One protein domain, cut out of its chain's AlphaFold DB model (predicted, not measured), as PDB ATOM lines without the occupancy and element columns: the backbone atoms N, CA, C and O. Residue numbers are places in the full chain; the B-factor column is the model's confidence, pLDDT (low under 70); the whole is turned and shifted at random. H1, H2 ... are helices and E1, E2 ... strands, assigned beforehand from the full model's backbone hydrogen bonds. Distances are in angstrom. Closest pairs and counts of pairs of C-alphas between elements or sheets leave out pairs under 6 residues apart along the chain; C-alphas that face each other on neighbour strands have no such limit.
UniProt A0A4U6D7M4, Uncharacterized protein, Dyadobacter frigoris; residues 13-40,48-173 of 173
ATOM      1  N   TYR A  13     150.678 168.940 205.080       90.62
ATOM      2  CA  TYR A  13     151.853 169.762 205.335       90.62
ATOM      3  C   TYR A  13     151.572 171.215 204.984       90.62
ATOM      4  O   TYR A  13     151.027 171.505 203.921       90.62
ATOM      5  N   VAL A  14     151.949 172.126 205.874       92.94
ATOM      6  CA  VAL A  14     151.761 173.569 205.698       92.94
ATOM      7  C   VAL A  14     153.127 174.243 205.723       92.94
ATOM      8  O   VAL A  14     153.908 173.952 206.621       92.94
ATOM      9  N   LEU A  15     153.462 175.137 204.794       92.25
ATOM     10  CA  LEU A  15     154.714 175.893 204.933       92.25
ATOM     11  C   LEU A  15     154.682 176.778 206.188       92.25
ATOM     12  O   LEU A  15     153.675 177.412 206.493       92.25
ATOM     13  N   ASP A  16     155.800 176.833 206.909       93.81
ATOM     14  CA  ASP A  16     155.978 177.600 208.151       93.81
ATOM     15  C   ASP A  16     156.126 179.115 207.931       93.81
ATOM     16  O   ASP A  16     156.441 179.862 208.859       93.81
ATOM     17  N   LYS A  17     155.890 179.575 206.704       92.00
ATOM     18  CA  LYS A  17     155.911 180.975 206.311       92.00
ATOM     19  C   LYS A  17     154.687 181.270 205.457       92.00
ATOM     20  O   LYS A  17     154.418 180.556 204.487       92.00
ATOM     21  N   THR A  18     153.965 182.328 205.800       94.19
ATOM     22  CA  THR A  18     152.879 182.826 204.961       94.19
ATOM     23  C   THR A  18     153.422 183.501 203.699       94.19
ATOM     24  O   THR A  18     154.620 183.758 203.568       94.19
ATOM     25  N   ARG A  19     152.559 183.743 202.713       90.50
ATOM     26  CA  ARG A  19     152.887 184.492 201.489       90.50
ATOM     27  C   ARG A  19     151.947 185.693 201.337       90.50
ATOM     28  O   ARG A  19     150.832 185.665 201.865       90.50
ATOM     29  N   ASP A  20     152.365 186.686 200.556       90.12
ATOM     30  CA  ASP A  20     151.596 187.902 200.257       90.12
ATOM     31  C   ASP A  20     150.202 187.593 199.705       90.12
ATOM     32  O   ASP A  20     150.017 186.628 198.967       90.12
ATOM     33  N   TRP A  21     149.200 188.407 200.034       89.69
ATOM     34  CA  TRP A  21     147.863 188.210 199.478       89.69
ATOM     35  C   TRP A  21     147.775 188.557 197.993       89.69
ATOM     36  O   TRP A  21     148.226 189.637 197.603       89.69
ATOM     37  N   PRO A  22     147.050 187.757 197.183       87.38
ATOM     38  CA  PRO A  22     146.532 188.216 195.906       87.38
ATOM     39  C   PRO A  22     145.402 189.209 196.196       87.38
ATOM     40  O   PRO A  22     144.223 188.865 196.210       87.38
ATOM     41  N   ALA A  23     145.755 190.461 196.491       86.94
ATOM     42  CA  ALA A  23     144.799 191.485 196.916       86.94
ATOM     43  C   ALA A  23     143.658 191.701 195.900       86.94
ATOM     44  O   ALA A  23     142.562 192.111 196.285       86.94
ATOM     45  N   GLY A  24     143.897 191.372 194.624       81.25
ATOM     46  CA  GLY A  24     142.896 191.358 193.556       81.25
ATOM     47  C   GLY A  24     141.687 190.460 193.835       81.25
ATOM     48  O   GLY A  24     140.608 190.749 193.341       81.25
ATOM     49  N   ILE A  25     141.790 189.462 194.716       86.44
ATOM     50  CA  ILE A  25     140.652 188.612 195.104       86.44
ATOM     51  C   ILE A  25     139.494 189.414 195.738       86.44
ATOM     52  O   ILE A  25     138.327 189.025 195.664       86.44
ATOM     53  N   PHE A  26     139.815 190.563 196.345       88.44
ATOM     54  CA  PHE A  26     138.861 191.527 196.898       88.44
ATOM     55  C   PHE A  26     138.448 192.594 195.874       88.44
ATOM     56  O   PHE A  26     137.970 193.666 196.254       88.44
ATOM     57  N   TRP A  27     138.645 192.357 194.579       80.69
ATOM     58  CA  TRP A  27     138.169 193.278 193.563       80.69
ATOM     59  C   TRP A  27     136.657 193.168 193.397       80.69
ATOM     60  O   TRP A  27     136.076 192.084 193.384       80.69
ATOM     61  N   SER A  28     136.009 194.328 193.309       70.00
ATOM     62  CA  SER A  28     134.556 194.428 193.155       70.00
ATOM     63  C   SER A  28     134.114 194.409 191.695       70.00
ATOM     64  O   SER A  28     132.928 194.264 191.430       70.00
ATOM     65  N   GLY A  29     135.041 194.513 190.744       64.75
ATOM     66  CA  GLY A  29     134.700 194.602 189.333       64.75
ATOM     67  C   GLY A  29     133.919 195.854 188.972       64.75
ATOM     68  O   GLY A  29     133.907 196.851 189.693       64.75
ATOM     69  N   TRP A  30     133.212 195.782 187.845       56.00
ATOM     70  CA  TRP A  30     132.341 196.846 187.338       56.00
ATOM     71  C   TRP A  30     131.008 196.959 188.095       56.00
ATOM     72  O   TRP A  30     130.006 197.387 187.526       56.00
ATOM     73  N   THR A  31     130.951 196.595 189.380       58.94
ATOM     74  CA  THR A  31     129.711 196.665 190.177       58.94
ATOM     75  C   THR A  31     129.294 198.099 190.525       58.94
ATOM     76  O   THR A  31     128.305 198.291 191.226       58.94
ATOM     77  N   GLY A  32     130.011 199.104 190.002       54.38
ATOM     78  CA  GLY A  32     129.696 200.531 190.125       54.38
ATOM     79  C   GLY A  32     130.229 201.191 191.397       54.38
ATOM     80  O   GLY A  32     129.899 202.340 191.672       54.38
ATOM     81  N   ASP A  33     131.038 200.466 192.168       61.38
ATOM     82  CA  ASP A  33     131.515 200.880 193.491       61.38
ATOM     83  C   ASP A  33     132.878 201.593 193.467       61.38
ATOM     84  O   ASP A  33     133.235 202.260 194.437       61.38
ATOM     85  N   GLU A  34     133.633 201.444 192.376       63.88
ATOM     86  CA  GLU A  34     134.935 202.076 192.145       63.88
ATOM     87  C   GLU A  34     134.828 203.042 190.956       63.88
ATOM     88  O   GLU A  34     134.181 202.759 189.943       63.88
ATOM     89  N   THR A  35     135.456 204.207 191.075       65.19
ATOM     90  CA  THR A  35     135.552 205.175 189.980       65.19
ATOM     91  C   THR A  35     136.472 204.651 188.877       65.19
ATOM     92  O   THR A  35     137.408 203.896 189.128       65.19
ATOM     93  N   LEU A  36     136.271 205.115 187.639       61.59
ATOM     94  CA  LEU A  36     137.147 204.764 186.515       61.59
ATOM     95  C   LEU A  36     138.624 205.089 186.809       61.59
ATOM     96  O   LEU A  36     139.511 204.339 186.421       61.59
ATOM     97  N   LEU A  37     138.891 206.173 187.546       63.97
ATOM     98  CA  LEU A  37     140.242 206.537 187.968       63.97
ATOM     99  C   LEU A  37     140.825 205.520 188.960       63.97
ATOM    100  O   LEU A  37     141.990 205.158 188.832       63.97
ATOM    101  N   GLU A  38     140.034 205.034 189.918       66.69
ATOM    102  CA  GLU A  38     140.460 203.976 190.841       66.69
ATOM    103  C   GLU A  38     140.748 202.670 190.103       66.69
ATOM    104  O   GLU A  38     141.709 202.001 190.455       66.69
ATOM    105  N   ILE A  39     139.989 202.345 189.054       63.16
ATOM    106  CA  ILE A  39     140.236 201.169 188.205       63.16
ATOM    107  C   ILE A  39     141.532 201.346 187.390       63.16
ATOM    108  O   ILE A  39     142.353 200.438 187.332       63.16
ATOM    109  N   MET A  40     141.755 202.524 186.794       59.75
ATOM    110  CA  MET A  40     142.896 202.792 185.901       59.75
ATOM    111  C   MET A  40     144.233 203.050 186.611       59.75
ATOM    112  O   MET A  40     145.283 202.957 185.982       59.75
ATOM    113  N   GLU A  48     139.743 191.586 184.250       54.41
ATOM    114  CA  GLU A  48     138.546 191.176 183.537       54.41
ATOM    115  C   GLU A  48     137.400 191.007 184.532       54.41
ATOM    116  O   GLU A  48     137.522 190.338 185.553       54.41
ATOM    117  N   SER A  49     136.228 191.549 184.207       53.88
ATOM    118  CA  SER A  49     134.980 191.391 184.974       53.88
ATOM    119  C   SER A  49     134.633 189.930 185.315       53.88
ATOM    120  O   SER A  49     133.762 189.680 186.149       53.88
ATOM    121  N   TYR A  50     135.261 188.981 184.615       54.22
ATOM    122  CA  TYR A  50     134.975 187.554 184.609       54.22
ATOM    123  C   TYR A  50     136.073 186.693 185.227       54.22
ATOM    124  O   TYR A  50     135.963 185.468 185.133       54.22
ATOM    125  N   ASP A  51     137.070 187.281 185.884       67.00
ATOM    126  CA  ASP A  51     138.066 186.509 186.624       67.00
ATOM    127  C   ASP A  51     137.352 185.602 187.655       67.00
ATOM    128  O   ASP A  51     136.537 186.084 188.463       67.00
ATOM    129  N   PRO A  52     137.508 184.268 187.576       66.56
ATOM    130  CA  PRO A  52     136.890 183.331 188.516       66.56
ATOM    131  C   PRO A  52     137.378 183.507 189.953       66.56
ATOM    132  O   PRO A  52     136.712 183.009 190.867       66.56
ATOM    133  N   ASP A  53     138.460 184.253 190.164       73.25
ATOM    134  CA  ASP A  53     139.108 184.352 191.461       73.25
ATOM    135  C   ASP A  53     138.435 185.357 192.402       73.25
ATOM    136  O   ASP A  53     138.564 185.248 193.621       73.25
ATOM    137  N   TYR A  54     137.617 186.281 191.888       83.56
ATOM    138  CA  TYR A  54     137.030 187.353 192.700       83.56
ATOM    139  C   TYR A  54     135.916 186.893 193.648       83.56
ATOM    140  O   TYR A  54     134.879 186.358 193.242       83.56
ATOM    141  N   LEU A  55     136.070 187.227 194.938       87.19
ATOM    142  CA  LEU A  55     135.139 186.837 196.006       87.19
ATOM    143  C   LEU A  55     133.724 187.375 195.799       87.19
ATOM    144  O   LEU A  55     132.740 186.719 196.146       87.19
ATOM    145  N   TYR A  56     133.610 188.583 195.252       86.25
ATOM    146  CA  TYR A  56     132.339 189.295 195.153       86.25
ATOM    147  C   TYR A  56     131.497 188.898 193.938       86.25
ATOM    148  O   TYR A  56     130.419 189.452 193.733       86.25
ATOM    149  N   ARG A  57     131.928 187.883 193.179       79.50
ATOM    150  CA  ARG A  57     131.052 187.176 192.235       79.50
ATOM    151  C   ARG A  57     129.959 186.391 192.943       79.50
ATOM    152  O   ARG A  57     128.888 186.190 192.376       79.50
ATOM    153  N   ASP A  58     130.217 185.941 194.170       84.50
ATOM    154  CA  ASP A  58     129.195 185.315 194.994       84.50
ATOM    155  C   ASP A  58     128.215 186.393 195.504       84.50
ATOM    156  O   ASP A  58     128.621 187.265 196.280       84.50
ATOM    157  N   PRO A  59     126.919 186.350 195.130       84.06
ATOM    158  CA  PRO A  59     125.968 187.396 195.505       84.06
ATOM    159  C   PRO A  59     125.727 187.502 197.013       84.06
ATOM    160  O   PRO A  59     125.318 188.558 197.496       84.06
ATOM    161  N   LEU A  60     125.939 186.419 197.770       87.44
ATOM    162  CA  LEU A  60     125.841 186.456 199.225       87.44
ATOM    163  C   LEU A  60     127.037 187.212 199.792       87.44
ATOM    164  O   LEU A  60     126.838 188.119 200.591       87.44
ATOM    165  N   ILE A  61     128.254 186.893 199.342       90.12
ATOM    166  CA  ILE A  61     129.471 187.584 199.792       90.12
ATOM    167  C   ILE A  61     129.450 189.057 199.379       90.12
ATOM    168  O   ILE A  61     129.728 189.916 200.211       90.12
ATOM    169  N   PHE A  62     129.027 189.363 198.149       88.00
ATOM    170  CA  PHE A  62     128.844 190.734 197.667       88.00
ATOM    171  C   PHE A  62     127.961 191.567 198.608       88.00
ATOM    172  O   PHE A  62     128.316 192.681 198.984       88.00
ATOM    173  N   ARG A  63     126.819 191.016 199.039       88.75
ATOM    174  CA  ARG A  63     125.848 191.722 199.896       88.75
ATOM    175  C   ARG A  63     126.300 191.893 201.345       88.75
ATOM    176  O   ARG A  63     125.721 192.714 202.051       88.75
ATOM    177  N   LEU A  64     127.292 191.129 201.807       92.06
ATOM    178  CA  LEU A  64     127.789 191.237 203.183       92.06
ATOM    179  C   LEU A  64     128.621 192.502 203.414       92.06
ATOM    180  O   LEU A  64     128.707 192.958 204.554       92.06
ATOM    181  N   PHE A  65     129.224 193.067 202.365       91.38
ATOM    182  CA  PHE A  65     130.223 194.123 202.504       91.38
ATOM    183  C   PHE A  65     129.895 195.335 201.632       91.38
ATOM    184  O   PHE A  65     129.706 195.241 200.419       91.38
ATOM    185  N   SER A  66     129.877 196.514 202.256       89.12
ATOM    186  CA  SER A  66     129.735 197.778 201.530       89.12
ATOM    187  C   SER A  66     130.902 198.000 200.561       89.12
ATOM    188  O   SER A  66     131.998 197.497 200.795       89.12
ATOM    189  N   ALA A  67     130.695 198.812 199.522       84.94
ATOM    190  CA  ALA A  67     131.748 199.265 198.604       84.94
ATOM    191  C   ALA A  67     133.037 199.691 199.332       84.94
ATOM    192  O   ALA A  67     134.132 199.199 199.061       84.94
ATOM    193  N   LYS A  68     132.873 200.554 200.343       87.50
ATOM    194  CA  LYS A  68     133.966 201.067 201.173       87.50
ATOM    195  C   LYS A  68     134.724 199.948 201.888       87.50
ATOM    196  O   LYS A  68     135.950 199.984 201.944       87.50
ATOM    197  N   GLU A  69     134.007 198.970 202.437       92.25
ATOM    198  CA  GLU A  69     134.630 197.847 203.140       92.25
ATOM    199  C   GLU A  69     135.384 196.929 202.175       92.25
ATOM    200  O   GLU A  69     136.490 196.499 202.487       92.25
ATOM    201  N   ARG A  70     134.841 196.687 200.977       90.19
ATOM    202  CA  ARG A  70     135.497 195.877 199.941       90.19
ATOM    203  C   ARG A  70     136.829 196.489 199.500       90.19
ATOM    204  O   ARG A  70     137.846 195.796 199.500       90.19
ATOM    205  N   LEU A  71     136.854 197.802 199.256       86.00
ATOM    206  CA  LEU A  71     138.086 198.546 198.969       86.00
ATOM    207  C   LEU A  71     139.078 198.503 200.146       86.00
ATOM    208  O   LEU A  71     140.283 198.331 199.951       86.00
ATOM    209  N   ALA A  72     138.589 198.643 201.382       91.06
ATOM    210  CA  ALA A  72     139.427 198.575 202.578       91.06
ATOM    211  C   ALA A  72     140.033 197.179 202.793       91.06
ATOM    212  O   ALA A  72     141.179 197.066 203.228       91.06
ATOM    213  N   LEU A  73     139.285 196.109 202.506       93.94
ATOM    214  CA  LEU A  73     139.782 194.731 202.540       93.94
ATOM    215  C   LEU A  73     140.901 194.523 201.521       93.94
ATOM    216  O   LEU A  73     141.963 194.038 201.901       93.94
ATOM    217  N   ARG A  74     140.725 194.983 200.276       89.75
ATOM    218  CA  ARG A  74     141.774 194.919 199.249       89.75
ATOM    219  C   ARG A  74     143.061 195.616 199.684       89.75
ATOM    220  O   ARG A  74     144.135 195.025 199.615       89.75
ATOM    221  N   LYS A  75     142.956 196.864 200.154       89.88
ATOM    222  CA  LYS A  75     144.123 197.639 200.613       89.88
ATOM    223  C   LYS A  75     144.834 196.961 201.781       89.88
ATOM    224  O   LYS A  75     146.057 196.915 201.792       89.88
ATOM    225  N   ARG A  76     144.081 196.420 202.746       94.38
ATOM    226  CA  ARG A  76     144.663 195.677 203.872       94.38
ATOM    227  C   ARG A  76     145.347 194.402 203.419       94.38
ATOM    228  O   ARG A  76     146.476 194.181 203.828       94.38
ATOM    229  N   ALA A  77     144.708 193.613 202.560       94.12
ATOM    230  CA  ALA A  77     145.301 192.402 202.009       94.12
ATOM    231  C   ALA A  77     146.653 192.706 201.342       94.12
ATOM    232  O   ALA A  77     147.649 192.075 201.668       94.12
ATOM    233  N   GLY A  78     146.712 193.746 200.501       90.88
ATOM    234  CA  GLY A  78     147.950 194.160 199.829       90.88
ATOM    235  C   GLY A  78     149.017 194.801 200.729       90.88
ATOM    236  O   GLY A  78     150.132 195.011 200.269       90.88
ATOM    237  N   ALA A  79     148.696 195.135 201.982       93.31
ATOM    238  CA  ALA A  79     149.632 195.731 202.941       93.31
ATOM    239  C   ALA A  79     150.120 194.740 204.013       93.31
ATOM    240  O   ALA A  79     150.965 195.089 204.840       93.31
ATOM    241  N   ILE A  80     149.559 193.531 204.042       94.38
ATOM    242  CA  ILE A  80     149.945 192.482 204.980       94.38
ATOM    243  C   ILE A  80     151.259 191.867 204.516       94.38
ATOM    244  O   ILE A  80     151.356 191.361 203.401       94.38
ATOM    245  N   ASN A  81     152.247 191.882 205.406       93.62
ATOM    246  CA  ASN A  81     153.528 191.247 205.150       93.62
ATOM    247  C   ASN A  81     153.485 189.761 205.541       93.62
ATOM    248  O   ASN A  81     152.836 189.414 206.531       93.62
ATOM    249  N   PRO A  82     154.215 188.899 204.817       92.50
ATOM    250  CA  PRO A  82     154.474 187.524 205.210       92.50
ATOM    251  C   PRO A  82     155.099 187.418 206.603       92.50
ATOM    252  O   PRO A  82     156.027 188.162 206.926       92.50
ATOM    253  N   ASP A  83     154.671 186.424 207.372       94.12
ATOM    254  CA  ASP A  83     155.202 186.109 208.697       94.12
ATOM    255  C   ASP A  83     155.474 184.604 208.848       94.12
ATOM    256  O   ASP A  83     155.037 183.773 208.042       94.12
ATOM    257  N   LYS A  84     156.250 184.243 209.868       94.44
ATOM    258  CA  LYS A  84     156.438 182.851 210.266       94.44
ATOM    259  C   LYS A  84     155.250 182.365 211.077       94.44
ATOM    260  O   LYS A  84     154.809 183.009 212.022       94.44
ATOM    261  N   ILE A  85     154.822 181.148 210.777       93.88
ATOM    262  CA  ILE A  85     153.744 180.467 211.481       93.88
ATOM    263  C   ILE A  85     154.225 179.132 212.029       93.88
ATOM    264  O   ILE A  85     155.041 178.430 211.436       93.88
ATOM    265  N   SER A  86     153.682 178.754 213.180       93.94
ATOM    266  CA  SER A  86     153.859 177.423 213.746       93.94
ATOM    267  C   SER A  86     152.491 176.878 214.101       93.94
ATOM    268  O   SER A  86     151.840 177.346 215.035       93.94
ATOM    269  N   LEU A  87     152.028 175.917 213.309       88.44
ATOM    270  CA  LEU A  87     150.708 175.323 213.456       88.44
ATOM    271  C   LEU A  87     150.866 173.821 213.666       88.44
ATOM    272  O   LEU A  87     151.603 173.147 212.945       88.44
ATOM    273  N   LYS A  88     150.135 173.288 214.643       89.50
ATOM    274  CA  LYS A  88     150.053 171.853 214.897       89.50
ATOM    275  C   LYS A  88     148.607 171.476 215.155       89.50
ATOM    276  O   LYS A  88     147.973 172.018 216.056       89.50
ATOM    277  N   GLY A  89     148.105 170.543 214.363       90.19
ATOM    278  CA  GLY A  89     146.790 169.954 214.537       90.19
ATOM    279  C   GLY A  89     146.864 168.441 214.603       90.19
ATOM    280  O   GLY A  89     147.939 167.845 214.602       90.19
ATOM    281  N   LYS A  90     145.690 167.811 214.646       92.81
ATOM    282  CA  LYS A  90     145.578 166.348 214.662       92.81
ATOM    283  C   LYS A  90     146.120 165.709 213.376       92.81
ATOM    284  O   LYS A  90     146.665 164.618 213.439       92.81
ATOM    285  N   ASN A  91     145.947 166.380 212.242       91.50
ATOM    286  CA  ASN A  91     146.253 165.882 210.899       91.50
ATOM    287  C   ASN A  91     146.996 166.924 210.046       91.50
ATOM    288  O   ASN A  91     146.908 166.897 208.821       91.50
ATOM    289  N   TYR A  92     147.653 167.898 210.680       92.56
ATOM    290  CA  TYR A  92     148.459 168.884 209.969       92.56
ATOM    291  C   TYR A  92     149.610 169.411 210.823       92.56
ATOM    292  O   TYR A  92     149.530 169.453 212.057       92.56
ATOM    293  N   SER A  93     150.677 169.846 210.159       93.75
ATOM    294  CA  SER A  93     151.834 170.475 210.801       93.75
ATOM    295  C   SER A  93     152.551 171.435 209.862       93.75
ATOM    296  O   SER A  93     152.572 171.218 208.649       93.75
ATOM    297  N   THR A  94     153.200 172.448 210.433       93.50
ATOM    298  CA  THR A  94     154.096 173.324 209.675       93.50
ATOM    299  C   THR A  94     155.440 172.666 209.351       93.50
ATOM    300  O   THR A  94     155.982 171.930 210.178       93.50
ATOM    301  N   ILE A  95     155.988 172.965 208.175       88.81
ATOM    302  CA  ILE A  95     157.283 172.514 207.648       88.81
ATOM    303  C   ILE A  95     158.055 173.703 207.067       88.81
ATOM    304  O   ILE A  95     157.462 174.608 206.491       88.81
ATOM    305  N   SER A  96     159.381 173.696 207.172       86.25
ATOM    306  CA  SER A  96     160.226 174.794 206.671       86.25
ATOM    307  C   SER A  96     160.542 174.714 205.176       86.25
ATOM    308  O   SER A  96     161.020 175.678 204.582       86.25
ATOM    309  N   SER A  97     160.310 173.557 204.555       84.25
ATOM    310  CA  SER A  97     160.534 173.338 203.129       84.25
ATOM    311  C   SER A  97     159.648 172.215 202.611       84.25
ATOM    312  O   SER A  97     159.507 171.187 203.272       84.25
ATOM    313  N   ALA A  98     159.095 172.402 201.412       81.19
ATOM    314  CA  ALA A  98     158.280 171.410 200.715       81.19
ATOM    315  C   ALA A  98     159.095 170.475 199.797       81.19
ATOM    316  O   ALA A  98     158.517 169.599 199.164       81.19
ATOM    317  N   LYS A  99     160.427 170.631 199.733       78.38
ATOM    318  CA  LYS A  99     161.295 169.943 198.759       78.38
ATOM    319  C   LYS A  99     161.142 168.417 198.757       78.38
ATOM    320  O   LYS A  99     161.201 167.803 197.699       78.38
ATOM    321  N   ASP A 100     160.947 167.829 199.933       76.69
ATOM    322  CA  ASP A 100     160.858 166.375 200.107       76.69
ATOM    323  C   ASP A 100     159.409 165.882 200.273       76.69
ATOM    324  O   ASP A 100     159.171 164.694 200.513       76.69
ATOM    325  N   ILE A 101     158.423 166.782 200.172       77.88
ATOM    326  CA  ILE A 101     157.009 166.422 200.275       77.88
ATOM    327  C   ILE A 101     156.558 165.816 198.956       77.88
ATOM    328  O   ILE A 101     156.670 166.440 197.910       77.88
ATOM    329  N   LYS A 102     156.016 164.601 199.014       75.56
ATOM    330  CA  LYS A 102     155.362 163.961 197.871       75.56
ATOM    331  C   LYS A 102     153.879 164.309 197.899       75.56
ATOM    332  O   LYS A 102     153.255 164.171 198.954       75.56
ATOM    333  N   ARG A 103     153.316 164.674 196.746       79.06
ATOM    334  CA  ARG A 103     151.920 165.112 196.589       79.06
ATOM    335  C   ARG A 103     151.645 166.455 197.270       79.06
ATOM    336  O   ARG A 103     152.377 167.415 197.054       79.06
ATOM    337  N   PHE A 104     150.602 166.534 198.096       84.06
ATOM    338  CA  PHE A 104     150.043 167.804 198.523       84.06
ATOM    339  C   PHE A 104     150.784 168.491 199.674       84.06
ATOM    340  O   PHE A 104     150.987 167.911 200.746       84.06
ATOM    341  N   TYR A 105     151.067 169.779 199.496       88.12
ATOM    342  CA  TYR A 105     151.357 170.712 200.585       88.12
ATOM    343  C   TYR A 105     150.561 172.007 200.409       88.12
ATOM    344  O   TYR A 105     150.037 172.302 199.337       88.12
ATOM    345  N   VAL A 106     150.443 172.775 201.487       91.75
ATOM    346  CA  VAL A 106     149.645 173.999 201.527       91.75
ATOM    347  C   VAL A 106     150.519 175.187 201.895       91.75
ATOM    348  O   VAL A 106     151.336 175.123 202.816       91.75
ATOM    349  N   ILE A 107     150.302 176.302 201.213       92.25
ATOM    350  CA  ILE A 107     150.802 177.610 201.626       92.25
ATOM    351  C   ILE A 107     149.615 178.439 202.094       92.25
ATOM    352  O   ILE A 107     148.549 178.419 201.482       92.25
ATOM    353  N   THR A 108     149.786 179.148 203.206       94.06
ATOM    354  CA  THR A 108     148.727 179.975 203.796       94.06
ATOM    355  C   THR A 108     149.096 181.449 203.738       94.06
ATOM    356  O   THR A 108     150.233 181.822 203.435       94.06
ATOM    357  N   ARG A 109     148.119 182.295 204.043       94.31
ATOM    358  CA  ARG A 109     148.292 183.740 204.161       94.31
ATOM    359  C   ARG A 109     147.807 184.197 205.523       94.31
ATOM    360  O   ARG A 109     146.888 183.592 206.078       94.31
ATOM    361  N   GLU A 110     148.392 185.275 206.030       95.50
ATOM    362  CA  GLU A 110     147.903 185.909 207.256       95.50
ATOM    363  C   GLU A 110     146.416 186.268 207.112       95.50
ATOM    364  O   GLU A 110     146.017 186.762 206.059       95.50
ATOM    365  N   PRO A 111     145.558 186.050 208.114       95.56
ATOM    366  CA  PRO A 111     144.141 186.355 207.968       95.56
ATOM    367  C   PRO A 111     143.877 187.844 207.695       95.56
ATOM    368  O   PRO A 111     144.425 188.723 208.360       95.56
ATOM    369  N   VAL A 112     142.967 188.137 206.764       97.50
ATOM    370  CA  VAL A 112     142.453 189.501 206.554       97.50
ATOM    371  C   VAL A 112     141.161 189.645 207.346       97.50
ATOM    372  O   VAL A 112     140.265 188.814 207.226       97.50
ATOM    373  N   PHE A 113     141.033 190.707 208.134       97.81
ATOM    374  CA  PHE A 113     139.825 190.990 208.912       97.81
ATOM    375  C   PHE A 113     139.033 192.139 208.302       97.81
ATOM    376  O   PHE A 113     139.619 193.009 207.662       97.81
ATOM    377  N   THR A 114     137.720 192.186 208.535       97.75
ATOM    378  CA  THR A 114     136.921 193.395 208.277       97.75
ATOM    379  C   THR A 114     137.232 194.502 209.271       97.75
ATOM    380  O   THR A 114     137.836 194.277 210.315       97.75
ATOM    381  N   SER A 115     136.880 195.744 208.929       97.06
ATOM    382  CA  SER A 115     137.196 196.932 209.738       97.06
ATOM    383  C   SER A 115     136.552 196.875 211.124       97.06
ATOM    384  O   SER A 115     137.103 197.400 212.083       97.06
ATOM    385  N   ASP A 116     135.403 196.207 211.231       95.88
ATOM    386  CA  ASP A 116     134.694 195.949 212.486       95.88
ATOM    387  C   ASP A 116     135.147 194.660 213.199       95.88
ATOM    388  O   ASP A 116     134.660 194.349 214.283       95.88
ATOM    389  N   GLY A 117     136.062 193.890 212.599       96.62
ATOM    390  CA  GLY A 117     136.559 192.626 213.143       96.62
ATOM    391  C   GLY A 117     135.526 191.494 213.203       96.62
ATOM    392  O   GLY A 117     135.782 190.480 213.854       96.62
ATOM    393  N   HIS A 118     134.360 191.634 212.561       97.12
ATOM    394  CA  HIS A 118     133.309 190.612 212.583       97.12
ATOM    395  C   HIS A 118     133.483 189.514 211.536       97.12
ATOM    396  O   HIS A 118     132.881 188.448 211.681       97.12
ATOM    397  N   TYR A 119     134.287 189.740 210.501       98.12
ATOM    398  CA  TYR A 119     134.596 188.733 209.495       98.12
ATOM    399  C   TYR A 119     136.101 188.569 209.334       98.12
ATOM    400  O   TYR A 119     136.869 189.517 209.506       98.12
ATOM    401  N   ALA A 120     136.499 187.347 209.002       97.81
ATOM    402  CA  ALA A 120     137.877 186.985 208.720       97.81
ATOM    403  C   ALA A 120     137.941 186.140 207.448       97.81
ATOM    404  O   ALA A 120     137.092 185.271 207.227       97.81
ATOM    405  N   PHE A 121     138.962 186.391 206.641       97.12
ATOM    406  CA  PHE A 121     139.256 185.682 205.406       97.12
ATOM    407  C   PHE A 121     140.571 184.937 205.584       97.12
ATOM    408  O   PHE A 121     141.577 185.531 205.970       97.12
ATOM    409  N   MET A 122     140.557 183.642 205.290       95.62
ATOM    410  CA  MET A 122     141.760 182.823 205.189       95.62
ATOM    411  C   MET A 122     141.906 182.349 203.752       95.62
ATOM    412  O   MET A 122     140.919 181.904 203.165       95.62
ATOM    413  N   TYR A 123     143.116 182.425 203.215       94.12
ATOM    414  CA  TYR A 123     143.422 181.996 201.858       94.12
ATOM    415  C   TYR A 123     144.560 180.985 201.865       94.12
ATOM    416  O   TYR A 123     145.539 181.134 202.603       94.12
ATOM    417  N   PHE A 124     144.403 179.963 201.034       91.62
ATOM    418  CA  PHE A 124     145.309 178.835 200.930       91.62
ATOM    419  C   PHE A 124     145.567 178.507 199.467       91.62
ATOM    420  O   PHE A 124     144.635 178.471 198.666       91.62
ATOM    421  N   GLU A 125     146.815 178.196 199.160       91.00
ATOM    422  CA  GLU A 125     147.232 177.588 197.902       91.00
ATOM    423  C   GLU A 125     147.613 176.146 198.200       91.00
ATOM    424  O   GLU A 125     148.427 175.882 199.086       91.00
ATOM    425  N   THR A 126     146.993 175.214 197.492       89.12
ATOM    426  CA  THR A 126     147.320 173.793 197.554       89.12
ATOM    427  C   THR A 126     148.197 173.470 196.367       89.12
ATOM    428  O   THR A 126     147.819 173.751 195.233       89.12
ATOM    429  N   PHE A 127     149.346 172.871 196.634       85.75
ATOM    430  CA  PHE A 127     150.287 172.437 195.618       85.75
ATOM    431  C   PHE A 127     150.330 170.919 195.582       85.75
ATOM    432  O   PHE A 127     150.401 170.316 196.646       85.75
ATOM    433  N   ASP A 128     150.313 170.320 194.398       82.56
ATOM    434  CA  ASP A 128     150.652 168.931 194.131       82.56
ATOM    435  C   ASP A 128     152.098 168.843 193.628       82.56
ATOM    436  O   ASP A 128     152.450 169.393 192.589       82.56
ATOM    437  N   ASN A 129     152.950 168.169 194.396       74.69
ATOM    438  CA  ASN A 129     154.371 167.998 194.118       74.69
ATOM    439  C   ASN A 129     154.685 166.609 193.528       74.69
ATOM    440  O   ASN A 129     155.725 166.020 193.841       74.69
ATOM    441  N   ASP A 130     153.779 166.029 192.732       69.75
ATOM    442  CA  ASP A 130     154.017 164.764 192.023       69.75
ATOM    443  C   ASP A 130     155.070 164.941 190.894       69.75
ATOM    444  O   ASP A 130     154.760 165.091 189.722       69.75
ATOM    445  N   ASN A 131     156.352 164.906 191.288       53.28
ATOM    446  CA  ASN A 131     157.597 164.595 190.552       53.28
ATOM    447  C   ASN A 131     157.930 165.229 189.179       53.28
ATOM    448  O   ASN A 131     159.047 164.991 188.715       53.28
ATOM    449  N   GLU A 132     157.091 166.043 188.541       53.34
ATOM    450  CA  GLU A 132     157.466 166.749 187.304       53.34
ATOM    451  C   GLU A 132     157.279 168.267 187.444       53.34
ATOM    452  O   GLU A 132     156.146 168.744 187.450       53.34
ATOM    453  N   PRO A 133     158.362 169.067 187.539       51.97
ATOM    454  CA  PRO A 133     158.239 170.504 187.347       51.97
ATOM    455  C   PRO A 133     157.794 170.755 185.900       51.97
ATOM    456  O   PRO A 133     158.522 170.429 184.962       51.97
ATOM    457  N   PHE A 134     156.613 171.339 185.697       43.50
ATOM    458  CA  PHE A 134     156.224 171.881 184.396       43.50
ATOM    459  C   PHE A 134     157.184 173.041 184.104       43.50
ATOM    460  O   PHE A 134     157.140 174.088 184.755       43.50
ATOM    461  N   ILE A 135     158.091 172.834 183.155       42.31
ATOM    462  CA  ILE A 135     158.977 173.875 182.639       42.31
ATOM    463  C   ILE A 135     158.253 174.488 181.439       42.31
ATOM    464  O   ILE A 135     158.151 173.854 180.389       42.31
ATOM    465  N   SER A 136     157.726 175.706 181.591       37.97
ATOM    466  CA  SER A 136     157.310 176.501 180.430       37.97
ATOM    467  C   SER A 136     158.560 176.820 179.589       37.97
ATOM    468  O   SER A 136     159.554 177.258 180.171       37.97
ATOM    469  N   PRO A 137     158.562 176.603 178.259       41.47
ATOM    470  CA  PRO A 137     159.752 176.800 177.424       41.47
ATOM    471  C   PRO A 137     160.286 178.241 177.388       41.47
ATOM    472  O   PRO A 137     161.458 178.427 177.071       41.47
ATOM    473  N   ASP A 138     159.457 179.237 177.722       48.22
ATOM    474  CA  ASP A 138     159.722 180.639 177.377       48.22
ATOM    475  C   ASP A 138     159.791 181.618 178.570       48.22
ATOM    476  O   ASP A 138     160.004 182.810 178.355       48.22
ATOM    477  N   GLU A 139     159.691 181.172 179.831       38.81
ATOM    478  CA  GLU A 139     159.713 182.095 180.980       38.81
ATOM    479  C   GLU A 139     160.494 181.586 182.200       38.81
ATOM    480  O   GLU A 139     160.029 180.700 182.909       38.81
ATOM    481  N   GLY A 140     161.630 182.242 182.492       37.66
ATOM    482  CA  GLY A 140     162.180 182.420 183.849       37.66
ATOM    483  C   GLY A 140     162.524 181.159 184.664       37.66
ATOM    484  O   GLY A 140     162.424 180.041 184.172       37.66
ATOM    485  N   PRO A 141     163.011 181.298 185.917       35.41
ATOM    486  CA  PRO A 141     163.141 180.151 186.823       35.41
ATOM    487  C   PRO A 141     161.776 179.454 186.958       35.41
ATOM    488  O   PRO A 141     160.760 180.141 186.865       35.41
ATOM    489  N   PRO A 142     161.739 178.122 187.160       43.12
ATOM    490  CA  PRO A 142     160.521 177.333 187.019       43.12
ATOM    491  C   PRO A 142     159.408 177.954 187.857       43.12
ATOM    492  O   PRO A 142     159.540 178.069 189.076       43.12
ATOM    493  N   TYR A 143     158.318 178.363 187.211       44.28
ATOM    494  CA  TYR A 143     157.069 178.508 187.935       44.28
ATOM    495  C   TYR A 143     156.804 177.158 188.606       44.28
ATOM    496  O   TYR A 143     156.852 176.121 187.941       44.28
ATOM    497  N   ASP A 144     156.585 177.176 189.922       50.50
ATOM    498  CA  ASP A 144     156.094 176.056 190.730       50.50
ATOM    499  C   ASP A 144     154.717 175.618 190.191       50.50
ATOM    500  O   ASP A 144     153.664 175.899 190.759       50.50
ATOM    501  N   SER A 145     154.698 174.949 189.052       52.72
ATOM    502  CA  SER A 145     153.532 174.464 188.311       52.72
ATOM    503  C   SER A 145     152.907 173.218 188.943       52.72
ATOM    504  O   SER A 145     152.367 172.348 188.268       52.72
ATOM    505  N   GLY A 146     152.973 173.166 190.270       68.44
ATOM    506  CA  GLY A 146     152.224 172.259 191.114       68.44
ATOM    507  C   GLY A 146     150.988 172.914 191.722       68.44
ATOM    508  O   GLY A 146     150.342 172.265 192.525       68.44
ATOM    509  N   LEU A 147     150.639 174.179 191.433       79.44
ATOM    510  CA  LEU A 147     149.430 174.789 192.011       79.44
ATOM    511  C   LEU A 147     148.181 174.005 191.573       79.44
ATOM    512  O   LEU A 147     147.726 174.111 190.442       79.44
ATOM    513  N   PHE A 148     147.630 173.228 192.498       83.19
ATOM    514  CA  PHE A 148     146.479 172.353 192.295       83.19
ATOM    515  C   PHE A 148     145.160 173.081 192.552       83.19
ATOM    516  O   PHE A 148     144.121 172.782 191.965       83.19
ATOM    517  N   GLY A 149     145.178 174.043 193.471       86.25
ATOM    518  CA  GLY A 149     143.989 174.821 193.738       86.25
ATOM    519  C   GLY A 149     144.164 175.899 194.781       86.25
ATOM    520  O   GLY A 149     145.098 175.911 195.583       86.25
ATOM    521  N   MET A 150     143.196 176.797 194.786       89.06
ATOM    522  CA  MET A 150     143.094 177.930 195.683       89.06
ATOM    523  C   MET A 150     141.844 177.761 196.536       89.06
ATOM    524  O   MET A 150     140.795 177.303 196.081       89.06
ATOM    525  N   THR A 151     141.951 178.089 197.816       92.12
ATOM    526  CA  THR A 151     140.839 177.972 198.758       92.12
ATOM    527  C   THR A 151     140.729 179.233 199.587       92.12
ATOM    528  O   THR A 151     141.657 179.584 200.311       92.12
ATOM    529  N   THR A 152     139.561 179.873 199.549       94.00
ATOM    530  CA  THR A 152     139.199 180.931 200.495       94.00
ATOM    531  C   THR A 152     138.159 180.430 201.481       94.00
ATOM    532  O   THR A 152     137.106 179.910 201.104       94.00
ATOM    533  N   ILE A 153     138.417 180.642 202.767       95.56
ATOM    534  CA  ILE A 153     137.466 180.378 203.842       95.56
ATOM    535  C   ILE A 153     137.076 181.698 204.489       95.56
ATOM    536  O   ILE A 153     137.936 182.475 204.902       95.56
ATOM    537  N   ILE A 154     135.771 181.926 204.614       96.88
ATOM    538  CA  ILE A 154     135.223 183.127 205.241       96.88
ATOM    539  C   ILE A 154     134.564 182.729 206.554       96.88
ATOM    540  O   ILE A 154     133.677 181.864 206.592       96.88
ATOM    541  N   PHE A 155     134.980 183.385 207.630       98.12
ATOM    542  CA  PHE A 155     134.422 183.217 208.962       98.12
ATOM    543  C   PHE A 155     133.652 184.456 209.383       98.12
ATOM    544  O   PHE A 155     134.018 185.578 209.048       98.12
ATOM    545  N   LYS A 156     132.604 184.230 210.171       98.19
ATOM    546  CA  LYS A 156     131.867 185.263 210.887       98.19
ATOM    547  C   LYS A 156     132.008 185.044 212.385       98.19
ATOM    548  O   LYS A 156     131.696 183.958 212.889       98.19
ATOM    549  N   LYS A 157     132.418 186.091 213.088       98.31
ATOM    550  CA  LYS A 157     132.454 186.140 214.541       98.31
ATOM    551  C   LYS A 157     131.027 186.117 215.093       98.31
ATOM    552  O   LYS A 157     130.153 186.850 214.629       98.31
ATOM    553  N   GLN A 158     130.776 185.219 216.029       98.00
ATOM    554  CA  GLN A 158     129.495 185.036 216.700       98.00
ATOM    555  C   GLN A 158     129.415 185.924 217.957       98.00
ATOM    556  O   GLN A 158     130.446 186.418 218.423       98.00
ATOM    557  N   PRO A 159     128.215 186.136 218.539       96.69
ATOM    558  CA  PRO A 159     128.064 186.922 219.768       96.69
ATOM    559  C   PRO A 159     128.912 186.405 220.940       96.69
ATOM    560  O   PRO A 159     129.450 187.198 221.710       96.69
ATOM    561  N   ASP A 160     129.099 185.085 221.024       97.06
ATOM    562  CA  ASP A 160     129.948 184.406 222.015       97.06
ATOM    563  C   ASP A 160     131.458 184.494 221.710       97.06
ATOM    564  O   ASP A 160     132.261 183.817 222.343       97.06
ATOM    565  N   GLN A 161     131.850 185.329 220.741       95.50
ATOM    566  CA  GLN A 161     133.216 185.517 220.245       95.50
ATOM    567  C   GLN A 161     133.808 184.323 219.481       95.50
ATOM    568  O   GLN A 161     134.937 184.429 218.997       95.50
ATOM    569  N   SER A 162     133.066 183.226 219.307       97.19
ATOM    570  CA  SER A 162     133.500 182.104 218.476       97.19
ATOM    571  C   SER A 162     133.476 182.465 216.988       97.19
ATOM    572  O   SER A 162     132.755 183.362 216.546       97.19
ATOM    573  N   TRP A 163     134.269 181.762 216.182       97.75
ATOM    574  CA  TRP A 163     134.290 181.941 214.731       97.75
ATOM    575  C   TRP A 163     133.525 180.815 214.048       97.75
ATOM    576  O   TRP A 163     133.847 179.639 214.211       97.75
ATOM    577  N   LYS A 164     132.535 181.172 213.227       97.94
ATOM    578  CA  LYS A 164     131.775 180.217 212.418       97.94
ATOM    579  C   LYS A 164     132.134 180.370 210.949       97.94
ATOM    580  O   LYS A 164     132.015 181.464 210.402       97.94
ATOM    581  N   LYS A 165     132.517 179.272 210.293       97.50
ATOM    582  CA  LYS A 165     132.671 179.235 208.831       97.50
ATOM    583  C   LYS A 165     131.318 179.521 208.176       97.50
ATOM    584  O   LYS A 165     130.353 178.804 208.438       97.50
ATOM    585  N   ILE A 166     131.260 180.538 207.322       96.19
ATOM    586  CA  ILE A 166     130.052 180.900 206.564       96.19
ATOM    587  C   ILE A 166     130.180 180.604 205.073       96.19
ATOM    588  O   ILE A 166     129.168 180.412 204.403       96.19
ATOM    589  N   LYS A 167     131.409 180.534 204.555       94.69
ATOM    590  CA  LYS A 167     131.665 180.217 203.154       94.69
ATOM    591  C   LYS A 167     132.998 179.496 202.997       94.69
ATOM    592  O   LYS A 167     133.949 179.759 203.730       94.69
ATOM    593  N   LEU A 168     133.020 178.586 202.033       92.88
ATOM    594  CA  LEU A 168     134.203 177.968 201.457       92.88
ATOM    595  C   LEU A 168     134.111 178.198 199.947       92.88
ATOM    596  O   LEU A 168     133.061 177.919 199.362       92.88
ATOM    597  N   ILE A 169     135.164 178.742 199.354       90.06
ATOM    598  CA  ILE A 169     135.298 178.945 197.912       90.06
ATOM    599  C   ILE A 169     136.548 178.183 197.503       90.06
ATOM    600  O   ILE A 169     137.628 178.493 198.000       90.06
ATOM    601  N   ASN A 170     136.377 177.181 196.648       88.25
ATOM    602  CA  ASN A 170     137.465 176.374 196.113       88.25
ATOM    603  C   ASN A 170     137.558 176.642 194.612       88.25
ATOM    604  O   ASN A 170     136.541 176.560 193.921       88.25
ATOM    605  N   GLN A 171     138.761 176.904 194.129       81.94
ATOM    606  CA  GLN A 171     139.114 176.888 192.715       81.94
ATOM    607  C   GLN A 171     140.132 175.771 192.531       81.94
ATOM    608  O   GLN A 171     141.169 175.771 193.185       81.94
ATOM    609  N   LEU A 172     139.799 174.790 191.702       76.88
ATOM    610  CA  LEU A 172     140.752 173.782 191.250       76.88
ATOM    611  C   LEU A 172     141.265 174.241 189.889       76.88
ATOM    612  O   LEU A 172     140.461 174.743 189.097       76.88
ATOM    613  N   LEU A 173     142.571 174.114 189.672       63.47
ATOM    614  CA  LEU A 173     143.237 174.506 188.430       63.47
ATOM    615  C   LEU A 173     143.521 173.287 187.550       63.47
ATOM    616  O   LEU A 173     143.742 172.190 188.112       63.47
TER     617      LEU A 173
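What this domain is: This is residues 13 to 40 and 48 to 173 of the 173 residues of an uncharacterized protein of Dyadobacter frigoris (UniProt A0A4U6D7M4). Picture a strongly twisted, curled sheet of six strands, in which E3 to E6 make a long antiparallel ribbon and the short E1 and E2 make one edge. The helices lie toward one side of this sheet: H4 with H1 packed on it, H3 grazing the sheet and H2 farther out, while residues 129 to 146 make a long loop between E4 and E5. The printed part has 154 residues, with E1, H1, H2, H3, H4, E2, E3, E4, E5 and E6 along the chain; under half of the residues, 71, are in named elements, and the class is mixed, helices and strands. The mixed sheet runs E2 E1 E3 E4 E5 E6. The whole is compact, with a radius of gyration of the C-alphas of 17.1 A, and its spans of 45 by 45 by 25 A make it only just flat.

Where its parts are: Find C-alpha 13 at (151.853, 169.762, 205.335), where strand E1, residues 13 to 15, begins. Next come helices H1, residues 23 to 26, H2, residues 36 to 40, and H3, residues 59 to 64. Helix H4, residues 67 to 79, runs 18.7 A from C-alpha 67 at (131.748, 199.265, 198.604). Then read strands E2, residues 92 to 95, E3, residues 104 to 108, E4, residues 119 to 128, 29.8 A, and E5, residues 147 to 157, 30.4 A. E6, residues 163 to 172, 25.7 A, bends by 57 degrees at residue 166 and ends at C-alpha 172, (140.752, 173.782, 191.250).

How they stand to each other: E3, E4, E5 and E6 form a meander, each strand the antiparallel neighbour of the one before, and each successive two are a hairpin. Look for N 107 and O 125, 2.9 A, between E3 and E4; N 122 and O 153, 2.9 A, between E4 and E5; and N 152 and O 169, 2.8 A, between E5 and E6. E1 is parallel to E3, with N 106 and O 13 at 2.8 A, and to the edge strand E2, with N 95 and O 14 at 2.8 A. H1 and H4 touch, the closest C-alphas being those of Phe 26 and Arg 74, 5.1 A. H4 is not on the sheet; H3 is on it, only just, with 5 pairs of C-alphas within 10 A, and only grazes it with residues 60 to 64. H2 is apart from H1, H3 and H4. In H2, H3 and H4 every O i to N i+4 pair is within hydrogen-bond range; H1 is too short for such a pair.

The domain as a whole: The two C-alphas farthest apart, those of Pro 137 and Asp 160, are 54.2 A from each other. Residues 41 to 47 are not printed, and C-alphas 40 and 48 are 12.6 A apart across this cut. The links H4 to E2 and E4 to E5 are long. The mean pLDDT of the printed part is 82.1; look for values under 70 at residues 29 to 40, 48 to 52, 130 to 146 and 173.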